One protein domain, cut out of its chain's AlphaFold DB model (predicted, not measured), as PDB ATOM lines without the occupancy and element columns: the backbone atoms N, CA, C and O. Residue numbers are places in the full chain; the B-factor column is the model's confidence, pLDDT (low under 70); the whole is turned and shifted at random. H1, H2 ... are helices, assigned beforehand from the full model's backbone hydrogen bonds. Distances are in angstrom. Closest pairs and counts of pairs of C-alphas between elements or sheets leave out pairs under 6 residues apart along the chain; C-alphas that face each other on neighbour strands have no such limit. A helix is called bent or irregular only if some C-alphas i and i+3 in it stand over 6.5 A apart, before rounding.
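AT A GLANCE: This is residues 2 to 142 of the 145 residues of the protein "DUF5367 family protein" of Bacilli bacterium (UniProt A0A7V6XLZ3). The long helix H5 runs nearly straight through two arms, and its first arm, H5a, lies side by side with H3; across this pair lies a second pair, the hairpin of H1 and H2, making two layers of helices crossed at an angle. The far end of H5 sticks out of this body at residues 131 to 142, of which 131 to 141 belong to H5, while the four-residue H4 is near H3. The printed part has 141 residues and five named helices, H1 H2 H3 H4 H5 along the chain, with no named strand, and its class is all helix. It is loose, with a radius of gyration of the C-alphas of 17.9 A, and flat, spanning 62 by 39 by 19 A.

HOW THE PARTS SIT: H5, residues 102 to 141, was assigned as one helix by its hydrogen bonds but is bent: C-alphas 120 and 123 are 6.6 A apart, and its arms H5a, residues 102 to 120, and H5b, residues 123 to 141, stand at a shallow tilt of 16 degrees. H3, residues 70 to 91, touches H5a, opposite ways at a shallow tilt of 13 degrees, with the closest C-alphas those of Ala 75 and Leu 120, 5.8 A apart. H5b only just touches H3, with 3 pairs of C-alphas within 8 A, the closest those of Val 72 and Pro 123 at 5.7 A. H1, residues 2 to 33, touches H3 with residues 8 to 16 alone, at a steep tilt of 52 degrees; the closest C-alphas, of Ser 12 and Gly 78, are 5.0 A apart. H2, residues 39 to 64, forms a helical hairpin with H1, at a shallow tilt of 17 degrees; their closest C-alphas, of Asp 33 and Phe 39, are 6.0 A apart. H2 touches H5a at a steep tilt of 41 degrees, closest at the C-alphas of Thr 50 and Ala 115, 6.7 A. H1, H2 and H5a form a bundle, three helices or arms that touch one another. H2 and H5b are apart. Every O i to N i+4 pair is within hydrogen-bond range in H2, H5a and H5b, against 24 of 28 in H1 and 17 of 18 in H3; H4, residues 93 to 96, is too short for such a pair.

IN THESE COORDINATES: H5a is 27.4 A long and H5b 27.1 A, ending at C-alpha 141 (5.501, 29.525, -7.671). H1 begins at C-alpha 2 (-27.083, 18.150, 11.005), is 46.8 A long and has a kink of 28 degrees near residue 27. H2 is 37.0 A long, H3 31.0 A and H4 5.2 A.

THE WHOLE: The C-alphas farthest apart, of Pro 98 and Ser 142, are 63.5 A apart. The printed part has no cut, and its four links are tight. The mean pLDDT of the printed part is 72.9; 51 residues are under 70, among them 27 to 39, 62 to 73 and 123 to 134.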
ATOM      1  N   ILE A   2     -25.853  18.853  11.440       47.28
ATOM      2  CA  ILE A   2     -27.083  18.150  11.005       47.28
ATOM      3  C   ILE A   2     -27.869  18.877   9.890       47.28
ATOM      4  O   ILE A   2     -28.313  18.237   8.941       47.28
ATOM      5  N   LYS A   3     -27.947  20.219   9.915       54.66
ATOM      6  CA  LYS A   3     -28.653  21.006   8.878       54.66
ATOM      7  C   LYS A   3     -28.070  20.852   7.456       54.66
ATOM      8  O   LYS A   3     -28.818  20.922   6.490       54.66
ATOM      9  N   LYS A   4     -26.757  20.610   7.316       60.28
ATOM     10  CA  LYS A   4     -26.102  20.399   6.005       60.28
ATOM     11  C   LYS A   4     -26.304  18.981   5.451       60.28
ATOM     12  O   LYS A   4     -26.358  18.792   4.239       60.28
ATOM     13  N   LEU A   5     -26.428  17.994   6.339       65.38
ATOM     14  CA  LEU A   5     -26.678  16.599   5.969       65.38
ATOM     15  C   LEU A   5     -28.103  16.414   5.444       65.38
ATOM     16  O   LEU A   5     -28.269  15.861   4.363       65.38
ATOM     17  N   GLY A   6     -29.102  16.970   6.138       72.06
ATOM     18  CA  GLY A   6     -30.499  16.917   5.687       72.06
ATOM     19  C   GLY A   6     -30.695  17.521   4.293       72.06
ATOM     20  O   GLY A   6     -31.342  16.917   3.446       72.06
ATOM     21  N   LEU A   7     -30.044  18.654   4.012       73.94
ATOM     22  CA  LEU A   7     -30.087  19.286   2.692       73.94
ATOM     23  C   LEU A   7     -29.518  18.382   1.588       73.94
ATOM     24  O   LEU A   7     -30.063  18.329   0.492       73.94
ATOM     25  N   SER A   8     -28.450  17.640   1.888       70.19
ATOM     26  CA  SER A   8     -27.823  16.717   0.935       70.19
ATOM     27  C   SER A   8     -28.702  15.507   0.642       70.19
ATOM     28  O   SER A   8     -28.761  15.059  -0.500       70.19
ATOM     29  N   ILE A   9     -29.412  15.011   1.657       74.81
ATOM     30  CA  ILE A   9     -30.359  13.899   1.529       74.81
ATOM     31  C   ILE A   9     -31.551  14.323   0.669       74.81
ATOM     32  O   ILE A   9     -31.845  13.666  -0.324       74.81
ATOM     33  N   VAL A  10     -32.187  15.455   0.995       80.12
ATOM     34  CA  VAL A  10     -33.333  15.979   0.230       80.12
ATOM     35  C   VAL A  10     -32.934  16.259  -1.215       80.12
ATOM     36  O   VAL A  10     -33.651  15.896  -2.139       80.12
ATOM     37  N   PHE A  11     -31.763  16.856  -1.424       79.44
ATOM     38  CA  PHE A  11     -31.267  17.135  -2.764       79.44
ATOM     39  C   PHE A  11     -30.995  15.853  -3.565       79.44
ATOM     40  O   PHE A  11     -31.374  15.771  -4.729       79.44
ATOM     41  N   SER A  12     -30.411  14.832  -2.934       76.44
ATOM     42  CA  SER A  12     -30.201  13.521  -3.564       76.44
ATOM     43  C   SER A  12     -31.526  12.864  -3.947       76.44
ATOM     44  O   SER A  12     -31.650  12.336  -5.046       76.44
ATOM     45  N   PHE A  13     -32.537  12.967  -3.082       80.62
ATOM     46  CA  PHE A  13     -33.875  12.459  -3.366       80.62
ATOM     47  C   PHE A  13     -34.530  13.184  -4.551       80.62
ATOM     48  O   PHE A  13     -35.105  12.541  -5.421       80.62
ATOM     49  N   ILE A  14     -34.390  14.510  -4.646       82.56
ATOM     50  CA  ILE A  14     -34.895  15.291  -5.788       82.56
ATOM     51  C   ILE A  14     -34.215  14.864  -7.095       82.56
ATOM     52  O   ILE A  14     -34.897  14.688  -8.103       82.56
ATOM     53  N   ILE A  15     -32.890  14.676  -7.087       81.06
ATOM     54  CA  ILE A  15     -32.158  14.183  -8.266       81.06
ATOM     55  C   ILE A  15     -32.674  12.806  -8.671       81.06
ATOM     56  O   ILE A  15     -32.911  12.575  -9.853       81.06
ATOM     57  N   TRP A  16     -32.861  11.917  -7.699       85.06
ATOM     58  CA  TRP A  16     -33.360  10.568  -7.929       85.06
ATOM     59  C   TRP A  16     -34.761  10.573  -8.556       85.06
ATOM     60  O   TRP A  16     -34.961   9.952  -9.597       85.06
ATOM     61  N   VAL A  17     -35.701  11.363  -8.016       83.94
ATOM     62  CA  VAL A  17     -37.039  11.535  -8.615       83.94
ATOM     63  C   VAL A  17     -36.934  12.084 -10.039       83.94
ATOM     64  O   VAL A  17     -37.629  11.607 -10.935       83.94
ATOM     65  N   GLY A  18     -36.050  13.058 -10.271       82.50
ATOM     66  CA  GLY A  18     -35.804  13.618 -11.600       82.50
ATOM     67  C   GLY A  18     -35.269  12.584 -12.593       82.50
ATOM     68  O   GLY A  18     -35.763  12.505 -13.715       82.50
ATOM     69  N   ALA A  19     -34.307  11.762 -12.172       81.44
ATOM     70  CA  ALA A  19     -33.717  10.708 -12.992       81.44
ATOM     71  C   ALA A  19     -34.743   9.626 -13.352       81.44
ATOM     72  O   ALA A  19     -34.849   9.244 -14.515       81.44
ATOM     73  N   ILE A  20     -35.557   9.194 -12.387       82.25
ATOM     74  CA  ILE A  20     -36.643   8.242 -12.641       82.25
ATOM     75  C   ILE A  20     -37.692   8.839 -13.571       82.25
ATOM     76  O   ILE A  20     -38.115   8.181 -14.513       82.25
ATOM     77  N   SER A  21     -38.088  10.091 -13.354       80.50
ATOM     78  CA  SER A  21     -39.066  10.759 -14.220       80.50
ATOM     79  C   SER A  21     -38.562  10.845 -15.660       80.50
ATOM     80  O   SER A  21     -39.311  10.581 -16.598       80.50
ATOM     81  N   PHE A  22     -37.274  11.154 -15.835       80.56
ATOM     82  CA  PHE A  22     -36.620  11.153 -17.139       80.56
ATOM     83  C   PHE A  22     -36.668   9.766 -17.792       80.56
ATOM     84  O   PHE A  22     -37.035   9.657 -18.962       80.56
ATOM     85  N   PHE A  23     -36.386   8.709 -17.025       78.88
ATOM     86  CA  PHE A  23     -36.504   7.336 -17.508       78.88
ATOM     87  C   PHE A  23     -37.937   6.982 -17.917       78.88
ATOM     88  O   PHE A  23     -38.127   6.480 -19.015       78.88
ATOM     89  N   ILE A  24     -38.953   7.275 -17.096       77.62
ATOM     90  CA  ILE A  24     -40.361   6.956 -17.406       77.62
ATOM     91  C   ILE A  24     -40.790   7.598 -18.733       77.62
ATOM     92  O   ILE A  24     -41.420   6.941 -19.563       77.62
ATOM     93  N   LEU A  25     -40.428   8.868 -18.952       77.19
ATOM     94  CA  LEU A  25     -40.750   9.591 -20.188       77.19
ATOM     95  C   LEU A  25     -40.101   8.947 -21.420       77.19
ATOM     96  O   LEU A  25     -40.730   8.856 -22.474       77.19
ATOM     97  N   PHE A  26     -38.860   8.476 -21.281       73.06
ATOM     98  CA  PHE A  26     -38.151   7.759 -22.339       73.06
ATOM     99  C   PHE A  26     -38.599   6.298 -22.485       73.06
ATOM    100  O   PHE A  26     -38.540   5.765 -23.589       73.06
ATOM    101  N   SER A  27     -39.095   5.658 -21.424       67.56
ATOM    102  CA  SER A  27     -39.548   4.262 -21.445       67.56
ATOM    103  C   SER A  27     -40.712   4.067 -22.400       67.56
ATOM    104  O   SER A  27     -40.689   3.161 -23.223       67.56
ATOM    105  N   HIS A  28     -41.678   4.989 -22.403       67.38
ATOM    106  CA  HIS A  28     -42.771   4.960 -23.376       67.38
ATOM    107  C   HIS A  28     -42.264   5.034 -24.832       67.38
ATOM    108  O   HIS A  28     -42.875   4.476 -25.739       67.38
ATOM    109  N   GLN A  29     -41.139   5.712 -25.083       63.72
ATOM    110  CA  GLN A  29     -40.513   5.748 -26.411       63.72
ATOM    111  C   GLN A  29     -39.708   4.471 -26.700       63.72
ATOM    112  O   GLN A  29     -39.713   3.994 -27.832       63.72
ATOM    113  N   LEU A  30     -39.089   3.870 -25.678       59.22
ATOM    114  CA  LEU A  30     -38.424   2.567 -25.766       59.22
ATOM    115  C   LEU A  30     -39.419   1.440 -26.110       59.22
ATOM    116  O   LEU A  30     -39.072   0.584 -26.921       59.22
ATOM    117  N   GLN A  31     -40.662   1.469 -25.598       57.09
ATOM    118  CA  GLN A  31     -41.719   0.493 -25.947       57.09
ATOM    119  C   GLN A  31     -41.996   0.416 -27.453       57.09
ATOM    120  O   GLN A  31     -42.292  -0.659 -27.971       57.09
ATOM    121  N   LEU A  32     -41.898   1.545 -28.159       51.25
ATOM    122  CA  LEU A  32     -42.228   1.635 -29.582       51.25
ATOM    123  C   LEU A  32     -41.128   1.057 -30.486       51.25
ATOM    124  O   LEU A  32     -41.422   0.635 -31.604       51.25
ATOM    125  N   ASP A  33     -39.885   1.002 -30.002       53.28
ATOM    126  CA  ASP A  33     -38.701   0.733 -30.825       53.28
ATOM    127  C   ASP A  33     -37.923  -0.538 -30.447       53.28
ATOM    128  O   ASP A  33     -37.021  -0.907 -31.191       53.28
ATOM    129  N   VAL A  34     -38.277  -1.297 -29.394       52.81
ATOM    130  CA  VAL A  34     -37.709  -2.658 -29.171       52.81
ATOM    131  C   VAL A  34     -37.951  -3.585 -30.384       52.81
ATOM    132  O   VAL A  34     -37.212  -4.541 -30.603       52.81
ATOM    133  N   SER A  35     -38.940  -3.260 -31.226       53.97
ATOM    134  CA  SER A  35     -39.253  -3.952 -32.484       53.97
ATOM    135  C   SER A  35     -38.502  -3.403 -33.721       53.97
ATOM    136  O   SER A  35     -38.595  -3.971 -34.809       53.97
ATOM    137  N   ARG A  36     -37.735  -2.304 -33.600       55.94
ATOM    138  CA  ARG A  36     -36.977  -1.671 -34.699       55.94
ATOM    139  C   ARG A  36     -35.504  -1.441 -34.340       55.94
ATOM    140  O   ARG A  36     -35.102  -1.320 -33.193       55.94
ATOM    141  N   SER A  37     -34.668  -1.324 -35.367       61.53
ATOM    142  CA  SER A  37     -33.202  -1.190 -35.322       61.53
ATOM    143  C   SER A  37     -32.623   0.006 -34.536       61.53
ATOM    144  O   SER A  37     -31.408   0.188 -34.535       61.53
ATOM    145  N   ASN A  38     -33.448   0.833 -33.885       66.62
ATOM    146  CA  ASN A  38     -33.045   2.103 -33.270       66.62
ATOM    147  C   ASN A  38     -32.844   2.038 -31.747       66.62
ATOM    148  O   ASN A  38     -32.470   3.046 -31.149       66.62
ATOM    149  N   PHE A  39     -33.015   0.871 -31.114       69.38
ATOM    150  CA  PHE A  39     -32.825   0.684 -29.667       69.38
ATOM    151  C   PHE A  39     -31.503   1.273 -29.142       69.38
ATOM    152  O   PHE A  39     -31.491   1.992 -28.145       69.38
ATOM    153  N   ALA A  40     -30.395   1.036 -29.854       72.12
ATOM    154  CA  ALA A  40     -29.081   1.554 -29.471       72.12
ATOM    155  C   ALA A  40     -29.031   3.091 -29.456       72.12
ATOM    156  O   ALA A  40     -28.385   3.674 -28.591       72.12
ATOM    157  N   PHE A  41     -29.733   3.755 -30.380       77.50
ATOM    158  CA  PHE A  41     -29.777   5.213 -30.446       77.50
ATOM    159  C   PHE A  41     -30.580   5.809 -29.283       77.50
ATOM    160  O   PHE A  41     -30.113   6.754 -28.650       77.50
ATOM    161  N   LEU A  42     -31.747   5.235 -28.954       75.44
ATOM    162  CA  LEU A  42     -32.533   5.668 -27.791       75.44
ATOM    163  C   LEU A  42     -31.777   5.427 -26.482       75.44
ATOM    164  O   LEU A  42     -31.788   6.291 -25.608       75.44
ATOM    165  N   PHE A  43     -31.084   4.292 -26.363       76.12
ATOM    166  CA  PHE A  43     -30.252   3.988 -25.201       76.12
ATOM    167  C   PHE A  43     -29.124   5.014 -25.027       76.12
ATOM    168  O   PHE A  43     -28.931   5.544 -23.934       76.12
ATOM    169  N   LEU A  44     -28.429   5.364 -26.112       80.69
ATOM    170  CA  LEU A  44     -27.356   6.363 -26.095       80.69
ATOM    171  C   LEU A  44     -27.901   7.762 -25.767       80.69
ATOM    172  O   LEU A  44     -27.286   8.512 -25.011       80.69
ATOM    173  N   LEU A  45     -29.085   8.113 -26.276       81.62
ATOM    174  CA  LEU A  45     -29.742   9.383 -25.963       81.62
ATOM    175  C   LEU A  45     -30.162   9.462 -24.487       81.62
ATOM    176  O   LEU A  45     -29.987  10.504 -23.849       81.62
ATOM    177  N   LEU A  46     -30.654   8.354 -23.928       82.19
ATOM    178  CA  LEU A  46     -30.983   8.221 -22.512       82.19
ATOM    179  C   LEU A  46     -29.725   8.340 -21.637       82.19
ATOM    180  O   LEU A  46     -29.725   9.075 -20.646       82.19
ATOM    181  N   GLU A  47     -28.632   7.679 -22.017       81.25
ATOM    182  CA  GLU A  47     -27.339   7.780 -21.332       81.25
ATOM    183  C   GLU A  47     -26.786   9.213 -21.383       81.25
ATOM    184  O   GLU A  47     -26.381   9.761 -20.355       81.25
ATOM    185  N   LEU A  48     -26.860   9.877 -22.541       84.75
ATOM    186  CA  LEU A  48     -26.433  11.267 -22.708       84.75
ATOM    187  C   LEU A  48     -27.276  12.227 -21.857       84.75
ATOM    188  O   LEU A  48     -26.731  13.107 -21.188       84.75
ATOM    189  N   GLY A  49     -28.598  12.040 -21.834       81.62
ATOM    190  CA  GLY A  49     -29.502  12.804 -20.975       81.62
ATOM    191  C   GLY A  49     -29.185  12.613 -19.493       81.62
ATOM    192  O   GLY A  49     -29.127  13.584 -18.738       81.62
ATOM    193  N   THR A  50     -28.868  11.379 -19.099       81.75
ATOM    194  CA  THR A  50     -28.425  11.050 -17.738       81.75
ATOM    195  C   THR A  50     -27.130  11.778 -17.411       81.75
ATOM    196  O   THR A  50     -27.050  12.460 -16.394       81.75
ATOM    197  N   PHE A  51     -26.135  11.730 -18.294       81.50
ATOM    198  CA  PHE A  51     -24.864  12.423 -18.106       81.50
ATOM    199  C   PHE A  51     -25.043  13.939 -17.919       81.50
ATOM    200  O   PHE A  51     -24.472  14.525 -16.996       81.50
ATOM    201  N   ILE A  52     -25.887  14.572 -18.738       82.56
ATOM    202  CA  ILE A  52     -26.223  15.999 -18.611       82.56
ATOM    203  C   ILE A  52     -26.910  16.275 -17.269       82.56
ATOM    204  O   ILE A  52     -26.533  17.222 -16.572       82.56
ATOM    205  N   LEU A  53     -27.874  15.438 -16.875       81.12
ATOM    206  CA  LEU A  53     -28.587  15.568 -15.605       81.12
ATOM    207  C   LEU A  53     -27.628  15.447 -14.412       81.12
ATOM    208  O   LEU A  53     -27.722  16.240 -13.477       81.12
ATOM    209  N   LEU A  54     -26.665  14.523 -14.463       78.56
ATOM    210  CA  LEU A  54     -25.649  14.342 -13.424       78.56
ATOM    211  C   LEU A  54     -24.696  15.532 -13.317       78.56
ATOM    212  O   LEU A  54     -24.377  15.967 -12.206       78.56
ATOM    213  N   ILE A  55     -24.268  16.098 -14.447       75.62
ATOM    214  CA  ILE A  55     -23.465  17.327 -14.458       75.62
ATOM    215  C   ILE A  55     -24.267  18.484 -13.866       75.62
ATOM    216  O   ILE A  55     -23.752  19.212 -13.016       75.62
ATOM    217  N   PHE A  56     -25.525  18.643 -14.279       79.69
ATOM    218  CA  PHE A  56     -26.398  19.706 -13.791       79.69
ATOM    219  C   PHE A  56     -26.661  19.579 -12.286       79.69
ATOM    220  O   PHE A  56     -26.502  20.547 -11.542       79.69
ATOM    221  N   ALA A  57     -26.965  18.369 -11.816       75.25
ATOM    222  CA  ALA A  57     -27.117  18.025 -10.407       75.25
ATOM    223  C   ALA A  57     -25.847  18.339  -9.603       75.25
ATOM    224  O   ALA A  57     -25.905  18.996  -8.559       75.25
ATOM    225  N   SER A  58     -24.685  17.939 -10.122       71.62
ATOM    226  CA  SER A  58     -23.383  18.221  -9.509       71.62
ATOM    227  C   SER A  58     -23.098  19.720  -9.439       71.62
ATOM    228  O   SER A  58     -22.597  20.213  -8.426       71.62
ATOM    229  N   PHE A  59     -23.449  20.466 -10.487       73.12
ATOM    230  CA  PHE A  59     -23.298  21.916 -10.537       73.12
ATOM    231  C   PHE A  59     -24.216  22.625  -9.530       73.12
ATOM    232  O   PHE A  59     -23.746  23.476  -8.771       73.12
ATOM    233  N   LEU A  60     -25.500  22.248  -9.457       74.06
ATOM    234  CA  LEU A  60     -26.427  22.783  -8.453       74.06
ATOM    235  C   LEU A  60     -25.935  22.496  -7.035       74.06
ATOM    236  O   LEU A  60     -25.967  23.388  -6.186       74.06
ATOM    237  N   TYR A  61     -25.443  21.284  -6.779       70.12
ATOM    238  CA  TYR A  61     -24.957  20.925  -5.454       70.12
ATOM    239  C   TYR A  61     -23.715  21.714  -5.050       70.12
ATOM    240  O   TYR A  61     -23.627  22.176  -3.917       70.12
ATOM    241  N   GLN A  62     -22.774  21.938  -5.971       68.25
ATOM    242  CA  GLN A  62     -21.620  22.806  -5.708       68.25
ATOM    243  C   GLN A  62     -22.022  24.254  -5.435       68.25
ATOM    244  O   GLN A  62     -21.377  24.937  -4.635       68.25
ATOM    245  N   LYS A  63     -23.086  24.735  -6.089       68.56
ATOM    246  CA  LYS A  63     -23.648  26.061  -5.819       68.56
ATOM    247  C   LYS A  63     -24.279  26.128  -4.425       68.56
ATOM    248  O   LYS A  63     -24.187  27.168  -3.778       68.56
ATOM    249  N   LEU A  64     -24.879  25.028  -3.966       66.19
ATOM    250  CA  LEU A  64     -25.550  24.915  -2.672       66.19
ATOM    251  C   LEU A  64     -24.572  24.703  -1.503       66.19
ATOM    252  O   LEU A  64     -24.738  25.308  -0.444       66.19
ATOM    253  N   ASP A  65     -23.526  23.896  -1.688       61.09
ATOM    254  CA  ASP A  65     -22.453  23.703  -0.712       61.09
ATOM    255  C   ASP A  65     -21.076  23.924  -1.361       61.09
ATOM    256  O   ASP A  65     -20.512  23.043  -2.010       61.09
ATOM    257  N   ARG A  66     -20.483  25.104  -1.119       59.50
ATOM    258  CA  ARG A  66     -19.108  25.460  -1.535       59.50
ATOM    259  C   ARG A  66     -18.007  24.691  -0.782       59.50
ATOM    260  O   ARG A  66     -16.835  25.061  -0.850       59.50
ATOM    261  N   SER A  67     -18.344  23.650  -0.019       61.78
ATOM    262  CA  SER A  67     -17.345  22.859   0.700       61.78
ATOM    263  C   SER A  67     -16.411  22.127  -0.276       61.78
ATOM    264  O   SER A  67     -16.878  21.523  -1.244       61.78
ATOM    265  N   PRO A  68     -15.090  22.086  -0.012       57.91
ATOM    266  CA  PRO A  68     -14.140  21.370  -0.861       57.91
ATOM    267  C   PRO A  68     -14.477  19.879  -1.028       57.91
ATOM    268  O   PRO A  68     -14.128  19.307  -2.058       57.91
ATOM    269  N   PHE A  69     -15.203  19.263  -0.090       61.06
ATOM    270  CA  PHE A  69     -15.605  17.851  -0.149       61.06
ATOM    271  C   PHE A  69     -17.088  17.635  -0.486       61.06
ATOM    272  O   PHE A  69     -17.560  16.503  -0.416       61.06
ATOM    273  N   ALA A  70     -17.827  18.689  -0.850       63.31
ATOM    274  CA  ALA A  70     -19.247  18.592  -1.191       63.31
ATOM    275  C   ALA A  70     -19.480  17.577  -2.324       63.31
ATOM    276  O   ALA A  70     -20.227  16.619  -2.147       63.31
ATOM    277  N   GLY A  71     -18.759  17.712  -3.441       62.50
ATOM    278  CA  GLY A  71     -18.907  16.804  -4.584       62.50
ATOM    279  C   GLY A  71     -18.683  15.328  -4.232       62.50
ATOM    280  O   GLY A  71     -19.432  14.479  -4.690       62.50
ATOM    281  N   VAL A  72     -17.717  15.022  -3.357       65.56
ATOM    282  CA  VAL A  72     -17.434  13.641  -2.922       65.56
ATOM    283  C   VAL A  72     -18.528  13.114  -1.993       65.56
ATOM    284  O   VAL A  72     -18.942  11.967  -2.118       65.56
ATOM    285  N   LYS A  73     -19.041  13.949  -1.079       68.19
ATOM    286  CA  LYS A  73     -20.144  13.555  -0.190       68.19
ATOM    287  C   LYS A  73     -21.411  13.246  -0.971       68.19
ATOM    288  O   LYS A  73     -22.028  12.226  -0.695       68.19
ATOM    289  N   LEU A  74     -21.765  14.079  -1.950       70.19
ATOM    290  CA  LEU A  74     -22.898  13.800  -2.830       70.19
ATOM    291  C   LEU A  74     -22.641  12.564  -3.693       70.19
ATOM    292  O   LEU A  74     -23.533  11.739  -3.821       70.19
ATOM    293  N   ALA A  75     -21.425  12.386  -4.204       67.56
ATOM    294  CA  ALA A  75     -21.068  11.207  -4.985       67.56
ATOM    295  C   ALA A  75     -21.162   9.881  -4.217       67.56
ATOM    296  O   ALA A  75     -21.253   8.840  -4.849       67.56
ATOM    297  N   ILE A  76     -21.140   9.900  -2.882       73.75
ATOM    298  CA  ILE A  76     -21.279   8.694  -2.051       73.75
ATOM    299  C   ILE A  76     -22.705   8.573  -1.497       73.75
ATOM    300  O   ILE A  76     -23.324   7.518  -1.606       73.75
ATOM    301  N   LEU A  77     -23.251   9.652  -0.921       76.31
ATOM    302  CA  LEU A  77     -24.601   9.655  -0.340       76.31
ATOM    303  C   LEU A  77     -25.694   9.563  -1.405       76.31
ATOM    304  O   LEU A  77     -26.696   8.893  -1.177       76.31
ATOM    305  N   GLY A  78     -25.496  10.211  -2.553       75.31
ATOM    306  CA  GLY A  78     -26.431  10.194  -3.674       75.31
ATOM    307  C   GLY A  78     -26.692   8.773  -4.167       75.31
ATOM    308  O   GLY A  78     -27.845   8.349  -4.127       75.31
ATOM    309  N   PRO A  79     -25.653   7.997  -4.532       80.12
ATOM    310  CA  PRO A  79     -25.816   6.612  -4.946       80.12
ATOM    311  C   PRO A  79     -26.348   5.711  -3.849       80.12
ATOM    312  O   PRO A  79     -27.175   4.863  -4.138       80.12
ATOM    313  N   ALA A  80     -25.929   5.900  -2.595       82.62
ATOM    314  CA  ALA A  80     -26.430   5.083  -1.492       82.62
ATOM    315  C   ALA A  80     -27.950   5.238  -1.304       82.62
ATOM    316  O   ALA A  80     -28.658   4.245  -1.161       82.62
ATOM    317  N   ILE A  81     -28.454   6.478  -1.332       81.94
ATOM    318  CA  ILE A  81     -29.893   6.762  -1.232       81.94
ATOM    319  C   ILE A  81     -30.611   6.293  -2.498       81.94
ATOM    320  O   ILE A  81     -31.643   5.638  -2.398       81.94
ATOM    321  N   GLY A  82     -30.053   6.596  -3.671       82.81
ATOM    322  CA  GLY A  82     -30.624   6.213  -4.957       82.81
ATOM    323  C   GLY A  82     -30.778   4.700  -5.092       82.81
ATOM    324  O   GLY A  82     -31.888   4.234  -5.307       82.81
ATOM    325  N   LEU A  83     -29.715   3.924  -4.853       84.69
ATOM    326  CA  LEU A  83     -29.739   2.456  -4.902       84.69
ATOM    327  C   LEU A  83     -30.744   1.865  -3.914       84.69
ATOM    328  O   LEU A  83     -31.422   0.888  -4.231       84.69
ATOM    329  N   PHE A  84     -30.849   2.447  -2.718       86.25
ATOM    330  CA  PHE A  84     -31.833   2.012  -1.733       86.25
ATOM    331  C   PHE A  84     -33.263   2.233  -2.241       86.25
ATOM    332  O   PHE A  84     -34.090   1.322  -2.190       86.25
ATOM    333  N   CYS A  85     -33.546   3.422  -2.777       83.94
ATOM    334  CA  CYS A  85     -34.846   3.739  -3.351       83.94
ATOM    335  C   CYS A  85     -35.139   2.907  -4.611       83.94
ATOM    336  O   CYS A  85     -36.246   2.393  -4.736       83.94
ATOM    337  N   ASP A  86     -34.161   2.687  -5.488       84.81
ATOM    338  CA  ASP A  86     -34.296   1.848  -6.686       84.81
ATOM    339  C   ASP A  86     -34.588   0.398  -6.331       84.81
ATOM    340  O   ASP A  86     -35.464  -0.217  -6.931       84.81
ATOM    341  N   THR A  87     -33.915  -0.141  -5.311       84.56
ATOM    342  CA  THR A  87     -34.192  -1.491  -4.805       84.56
ATOM    343  C   THR A  87     -35.628  -1.585  -4.296       84.56
ATOM    344  O   THR A  87     -36.332  -2.547  -4.596       84.56
ATOM    345  N   PHE A  88     -36.093  -0.572  -3.561       85.44
ATOM    346  CA  PHE A  88     -37.462  -0.529  -3.048       85.44
ATOM    347  C   PHE A  88     -38.508  -0.413  -4.165       85.44
ATOM    348  O   PHE A  88     -39.551  -1.075  -4.115       85.44
ATOM    349  N   VAL A  89     -38.228   0.409  -5.176       83.06
ATOM    350  CA  VAL A  89     -39.092   0.601  -6.341       83.06
ATOM    351  C   VAL A  89     -39.126  -0.658  -7.204       83.06
ATOM    352  O   VAL A  89     -40.216  -1.085  -7.567       83.06
ATOM    353  N   LEU A  90     -37.984  -1.300  -7.467       82.31
ATOM    354  CA  LEU A  90     -37.906  -2.570  -8.197       82.31
ATOM    355  C   LEU A  90     -38.618  -3.702  -7.454       82.31
ATOM    356  O   LEU A  90     -39.358  -4.466  -8.064       82.31
ATOM    357  N   TRP A  91     -38.458  -3.788  -6.131       83.19
ATOM    358  CA  TRP A  91     -39.172  -4.774  -5.313       83.19
ATOM    359  C   TRP A  91     -40.696  -4.627  -5.422       83.19
ATOM    360  O   TRP A  91     -41.435  -5.605  -5.353       83.19
ATOM    361  N   ASN A  92     -41.174  -3.397  -5.620       84.31
ATOM    362  CA  ASN A  92     -42.590  -3.065  -5.755       84.31
ATOM    363  C   ASN A  92     -42.932  -2.571  -7.173       84.31
ATOM    364  O   ASN A  92     -43.832  -1.737  -7.324       84.31
ATOM    365  N   TYR A  93     -42.227  -3.050  -8.209       77.81
ATOM    366  CA  TYR A  93     -42.295  -2.448  -9.547       77.81
ATOM    367  C   TYR A  93     -43.714  -2.447 -10.124       77.81
ATOM    368  O   TYR A  93     -44.115  -1.475 -10.746       77.81
ATOM    369  N   THR A  94     -44.525  -3.462  -9.824       77.50
ATOM    370  CA  THR A  94     -45.931  -3.534 -10.255       77.50
ATOM    371  C   THR A  94     -46.809  -2.415  -9.692       77.50
ATOM    372  O   THR A  94     -47.831  -2.085 -10.287       77.50
ATOM    373  N   ARG A  95     -46.434  -1.804  -8.558       79.12
ATOM    374  CA  ARG A  95     -47.158  -0.669  -7.958       79.12
ATOM    375  C   ARG A  95     -46.620   0.684  -8.404       79.12
ATOM    376  O   ARG A  95     -47.407   1.603  -8.598       79.12
ATOM    377  N   PHE A  96     -45.301   0.820  -8.520       74.75
ATOM    378  CA  PHE A  96     -44.662   2.088  -8.895       74.75
ATOM    379  C   PHE A  96     -44.611   2.304 -10.406       74.75
ATOM    380  O   PHE A  96     -44.674   3.438 -10.872       74.75
ATOM    381  N   PHE A  97     -44.553   1.213 -11.161       72.25
ATOM    382  CA  PHE A  97     -44.486   1.187 -12.611       72.25
ATOM    383  C   PHE A  97     -45.469   0.160 -13.195       72.25
ATOM    384  O   PHE A  97     -45.055  -0.782 -13.871       72.25
ATOM    385  N   PRO A  98     -46.787   0.325 -12.973       68.62
ATOM    386  CA  PRO A  98     -47.792  -0.623 -13.466       68.62
ATOM    387  C   PRO A  98     -47.819  -0.732 -14.998       68.62
ATOM    388  O   PRO A  98     -48.374  -1.681 -15.542       68.62
ATOM    389  N   THR A  99     -47.243   0.247 -15.695       68.88
ATOM    390  CA  THR A  99     -47.185   0.334 -17.156       68.88
ATOM    391  C   THR A  99     -45.924  -0.277 -17.766       68.88
ATOM    392  O   THR A  99     -45.855  -0.340 -18.992       68.88
ATOM    393  N   LEU A 100     -44.930  -0.677 -16.960       69.75
ATOM    394  CA  LEU A 100     -43.683  -1.261 -17.466       69.75
ATOM    395  C   LEU A 100     -43.810  -2.777 -17.636       69.75
ATOM    396  O   LEU A 100     -44.186  -3.488 -16.703       69.75
ATOM    397  N   ASN A 101     -43.441  -3.274 -18.813       74.56
ATOM    398  CA  ASN A 101     -43.322  -4.703 -19.095       74.56
ATOM    399  C   ASN A 101     -41.958  -5.251 -18.618       74.56
ATOM    400  O   ASN A 101     -41.013  -4.491 -18.411       74.56
ATOM    401  N   GLU A 102     -41.811  -6.572 -18.476       74.56
ATOM    402  CA  GLU A 102     -40.597  -7.207 -17.920       74.56
ATOM    403  C   GLU A 102     -39.305  -6.797 -18.650       74.56
ATOM    404  O   GLU A 102     -38.278  -6.536 -18.024       74.56
ATOM    405  N   VAL A 103     -39.366  -6.660 -19.978       73.94
ATOM    406  CA  VAL A 103     -38.230  -6.226 -20.811       73.94
ATOM    407  C   VAL A 103     -37.787  -4.799 -20.474       73.94
ATOM    408  O   VAL A 103     -36.594  -4.498 -20.463       73.94
ATOM    409  N   GLU A 104     -38.728  -3.914 -20.153       74.75
ATOM    410  CA  GLU A 104     -38.414  -2.535 -19.783       74.75
ATOM    411  C   GLU A 104     -37.839  -2.439 -18.377       74.75
ATOM    412  O   GLU A 104     -36.968  -1.610 -18.136       74.75
ATOM    413  N   VAL A 105     -38.263  -3.314 -17.462       79.25
ATOM    414  CA  VAL A 105     -37.661  -3.423 -16.125       79.25
ATOM    415  C   VAL A 105     -36.195  -3.858 -16.235       79.25
ATOM    416  O   VAL A 105     -35.328  -3.313 -15.548       79.25
ATOM    417  N   ILE A 106     -35.880  -4.779 -17.150       78.31
ATOM    418  CA  ILE A 106     -34.493  -5.169 -17.441       78.31
ATOM    419  C   ILE A 106     -33.718  -3.991 -18.050       78.31
ATOM    420  O   ILE A 106     -32.609  -3.692 -17.595       78.31
ATOM    421  N   GLY A 107     -34.303  -3.274 -19.014       76.94
ATOM    422  CA  GLY A 107     -33.709  -2.066 -19.599       76.94
ATOM    423  C   GLY A 107     -33.433  -0.977 -18.558       76.94
ATOM    424  O   GLY A 107     -32.337  -0.419 -18.523       76.94
ATOM    425  N   PHE A 108     -34.383  -0.751 -17.649       78.50
ATOM    426  CA  PHE A 108     -34.263   0.154 -16.510       78.50
ATOM    427  C   PHE A 108     -33.107  -0.247 -15.596       78.50
ATOM    428  O   PHE A 108     -32.230   0.568 -15.324       78.50
ATOM    429  N   SER A 109     -33.056  -1.511 -15.164       82.75
ATOM    430  CA  SER A 109     -31.989  -2.008 -14.283       82.75
ATOM    431  C   SER A 109     -30.597  -1.905 -14.916       82.75
ATOM    432  O   SER A 109     -29.636  -1.526 -14.245       82.75
ATOM    433  N   THR A 110     -30.503  -2.154 -16.224       82.19
ATOM    434  CA  THR A 110     -29.259  -2.031 -16.988       82.19
ATOM    435  C   THR A 110     -28.825  -0.570 -17.066       82.19
ATOM    436  O   THR A 110     -27.691  -0.245 -16.719       82.19
ATOM    437  N   TRP A 111     -29.733   0.329 -17.454       83.94
ATOM    438  CA  TRP A 111     -29.473   1.769 -17.493       83.94
ATOM    439  C   TRP A 111     -29.054   2.317 -16.123       83.94
ATOM    440  O   TRP A 111     -28.069   3.052 -16.039       83.94
ATOM    441  N   MET A 112     -29.731   1.915 -15.042       85.12
ATOM    442  CA  MET A 112     -29.371   2.312 -13.679       85.12
ATOM    443  C   MET A 112     -27.934   1.925 -13.331       85.12
ATOM    444  O   MET A 112     -27.199   2.742 -12.776       85.12
ATOM    445  N   ALA A 113     -27.497   0.712 -13.685       84.19
ATOM    446  CA  ALA A 113     -26.125   0.276 -13.434       84.19
ATOM    447  C   ALA A 113     -25.100   1.205 -14.112       84.19
ATOM    448  O   ALA A 113     -24.155   1.657 -13.460       84.19
ATOM    449  N   PHE A 114     -25.318   1.565 -15.382       82.81
ATOM    450  CA  PHE A 114     -24.466   2.527 -16.092       82.81
ATOM    451  C   PHE A 114     -24.527   3.931 -15.474       82.81
ATOM    452  O   PHE A 114     -23.487   4.561 -15.260       82.81
ATOM    453  N   ALA A 115     -25.721   4.405 -15.114       83.31
ATOM    454  CA  ALA A 115     -25.918   5.707 -14.482       83.31
ATOM    455  C   ALA A 115     -25.139   5.828 -13.163       83.31
ATOM    456  O   ALA A 115     -24.476   6.841 -12.928       83.31
ATOM    457  N   TYR A 116     -25.150   4.788 -12.323       82.88
ATOM    458  CA  TYR A 116     -24.397   4.779 -11.067       82.88
ATOM    459  C   TYR A 116     -22.888   4.742 -11.272       82.88
ATOM    460  O   TYR A 116     -22.165   5.428 -10.546       82.88
ATOM    461  N   VAL A 117     -22.402   4.008 -12.277       83.81
ATOM    462  CA  VAL A 117     -20.985   4.059 -12.660       83.81
ATOM    463  C   VAL A 117     -20.607   5.493 -13.031       83.81
ATOM    464  O   VAL A 117     -19.681   6.052 -12.441       83.81
ATOM    465  N   LEU A 118     -21.366   6.153 -13.910       79.38
ATOM    466  CA  LEU A 118     -21.126   7.555 -14.279       79.38
ATOM    467  C   LEU A 118     -21.178   8.502 -13.066       79.38
ATOM    468  O   LEU A 118     -20.334   9.395 -12.926       79.38
ATOM    469  N   PHE A 119     -22.117   8.278 -12.145       76.31
ATOM    470  CA  PHE A 119     -22.248   9.055 -10.910       76.31
ATOM    471  C   PHE A 119     -20.995   8.955 -10.037       76.31
ATOM    472  O   PHE A 119     -20.462   9.973  -9.589       76.31
ATOM    473  N   LEU A 120     -20.479   7.740  -9.840       77.44
ATOM    474  CA  LEU A 120     -19.264   7.484  -9.064       77.44
ATOM    475  C   LEU A 120     -18.000   8.008  -9.763       77.44
ATOM    476  O   LEU A 120     -17.056   8.435  -9.093       77.44
ATOM    477  N   PHE A 121     -17.984   8.056 -11.097       77.12
ATOM    478  CA  PHE A 121     -16.886   8.639 -11.878       77.12
ATOM    479  C   PHE A 121     -16.875  10.176 -11.884       77.12
ATOM    480  O   PHE A 121     -15.823  10.798 -12.063       77.12
ATOM    481  N   THR A 122     -18.009  10.822 -11.621       70.75
ATOM    482  CA  THR A 122     -18.131  12.289 -11.588       70.75
ATOM    483  C   THR A 122     -17.159  12.983 -10.606       70.75
ATOM    484  O   THR A 122     -16.435  13.896 -11.029       70.75
ATOM    485  N   PRO A 123     -17.036  12.582  -9.318       65.88
ATOM    486  CA  PRO A 123     -16.058  13.177  -8.404       65.88
ATOM    487  C   PRO A 123     -14.603  12.888  -8.800       65.88
ATOM    488  O   PRO A 123     -13.737  13.713  -8.501       65.88
ATOM    489  N   LEU A 124     -14.312  11.764  -9.469       64.69
ATOM    490  CA  LEU A 124     -12.963  11.431  -9.946       64.69
ATOM    491  C   LEU A 124     -12.499  12.451 -10.995       64.69
ATOM    492  O   LEU A 124     -11.396  12.997 -10.887       64.69
ATOM    493  N   LEU A 125     -13.373  12.802 -11.943       64.25
ATOM    494  CA  LEU A 125     -13.100  13.830 -12.955       64.25
ATOM    495  C   LEU A 125     -12.934  15.231 -12.340       64.25
ATOM    496  O   LEU A 125     -12.048  15.989 -12.739       64.25
ATOM    497  N   MET A 126     -13.743  15.581 -11.334       61.81
ATOM    498  CA  MET A 126     -13.629  16.871 -10.636       61.81
ATOM    499  C   MET A 126     -12.396  16.969  -9.728       61.81
ATOM    500  O   MET A 126     -11.772  18.030  -9.649       61.81
ATOM    501  N   THR A 127     -12.011  15.878  -9.062       62.31
ATOM    502  CA  THR A 127     -10.838  15.840  -8.173       62.31
ATOM    503  C   THR A 127      -9.545  15.941  -8.976       62.31
ATOM    504  O   THR A 127      -8.647  16.687  -8.585       62.31
ATOM    505  N   ARG A 128      -9.479  15.290 -10.147       59.59
ATOM    506  CA  ARG A 128      -8.332  15.384 -11.063       59.59
ATOM    507  C   ARG A 128      -8.054  16.826 -11.489       59.59
ATOM    508  O   ARG A 128      -6.923  17.278 -11.346       59.59
ATOM    509  N   LYS A 129      -9.086  17.590 -11.874       62.44
ATOM    510  CA  LYS A 129      -8.941  19.018 -12.222       62.44
ATOM    511  C   LYS A 129      -8.393  19.854 -11.063       62.44
ATOM    512  O   LYS A 129      -7.572  20.739 -11.279       62.44
ATOM    513  N   ARG A 130      -8.811  19.575  -9.822       63.72
ATOM    514  CA  ARG A 130      -8.298  20.290  -8.641       63.72
ATOM    515  C   ARG A 130      -6.843  19.925  -8.336       63.72
ATOM    516  O   ARG A 130      -6.062  20.811  -8.008       63.72
ATOM    517  N   ILE A 131      -6.471  18.649  -8.455       63.59
ATOM    518  CA  ILE A 131      -5.080  18.202  -8.285       63.59
ATOM    519  C   ILE A 131      -4.189  18.826  -9.366       63.59
ATOM    520  O   ILE A 131      -3.138  19.370  -9.041       63.59
ATOM    521  N   GLU A 132      -4.631  18.840 -10.624       61.47
ATOM    522  CA  GLU A 132      -3.922  19.499 -11.728       61.47
ATOM    523  C   GLU A 132      -3.751  21.005 -11.477       61.47
ATOM    524  O   GLU A 132      -2.649  21.527 -11.631       61.47
ATOM    525  N   GLN A 133      -4.787  21.700 -10.994       61.53
ATOM    526  CA  GLN A 133      -4.698  23.117 -10.610       61.53
ATOM    527  C   GLN A 133      -3.726  23.363  -9.448       61.53
ATOM    528  O   GLN A 133      -2.983  24.343  -9.466       61.53
ATOM    529  N   LEU A 134      -3.698  22.484  -8.443       64.75
ATOM    530  CA  LEU A 134      -2.758  22.581  -7.322       64.75
ATOM    531  C   LEU A 134      -1.315  22.319  -7.766       64.75
ATOM    532  O   LEU A 134      -0.414  23.038  -7.337       64.75
ATOM    533  N   ILE A 135      -1.090  21.345  -8.654       70.06
ATOM    534  CA  ILE A 135       0.226  21.062  -9.242       70.06
ATOM    535  C   ILE A 135       0.697  22.247 -10.094       70.06
ATOM    536  O   ILE A 135       1.839  22.679  -9.943       70.06
ATOM    537  N   GLN A 136      -0.171  22.816 -10.935       68.12
ATOM    538  CA  GLN A 136       0.146  23.994 -11.751       68.12
ATOM    539  C   GLN A 136       0.450  25.224 -10.887       68.12
ATOM    540  O   GLN A 136       1.447  25.903 -11.113       68.12
ATOM    541  N   LYS A 137      -0.337  25.466  -9.829       71.38
ATOM    542  CA  LYS A 137      -0.065  26.537  -8.858       71.38
ATOM    543  C   LYS A 137       1.287  26.348  -8.163       71.38
ATOM    544  O   LYS A 137       2.017  27.317  -7.994       71.38
ATOM    545  N   LYS A 138       1.649  25.116  -7.790       69.31
ATOM    546  CA  LYS A 138       2.946  24.814  -7.158       69.31
ATOM    547  C   LYS A 138       4.122  24.988  -8.128       69.31
ATOM    548  O   LYS A 138       5.174  25.456  -7.713       69.31
ATOM    549  N   ARG A 139       3.938  24.659  -9.413       67.69
ATOM    550  CA  ARG A 139       4.943  24.879 -10.469       67.69
ATOM    551  C   ARG A 139       5.120  26.359 -10.812       67.69
ATOM    552  O   ARG A 139       6.252  26.797 -10.936       67.69
ATOM    553  N   GLY A 140       4.038  27.136 -10.886       59.12
ATOM    554  CA  GLY A 140       4.102  28.581 -11.150       59.12
ATOM    555  C   GLY A 140       4.804  29.388 -10.049       59.12
ATOM    556  O   GLY A 140       5.423  30.401 -10.341       59.12
ATOM    557  N   VAL A 141       4.771  28.913  -8.800       58.91
ATOM    558  CA  VAL A 141       5.501  29.525  -7.671       58.91
ATOM    559  C   VAL A 141       7.002  29.185  -7.694       58.91
ATOM    560  O   VAL A 141       7.800  29.915  -7.120       58.91
ATOM    561  N   SER A 142       7.417  28.115  -8.380       52.97
ATOM    562  CA  SER A 142       8.813  27.647  -8.380       52.97
ATOM    563  C   SER A 142       9.730  28.343  -9.394       52.97
ATOM    564  O   SER A 142      10.936  28.148  -9.315       52.97
TER     565      SER A 142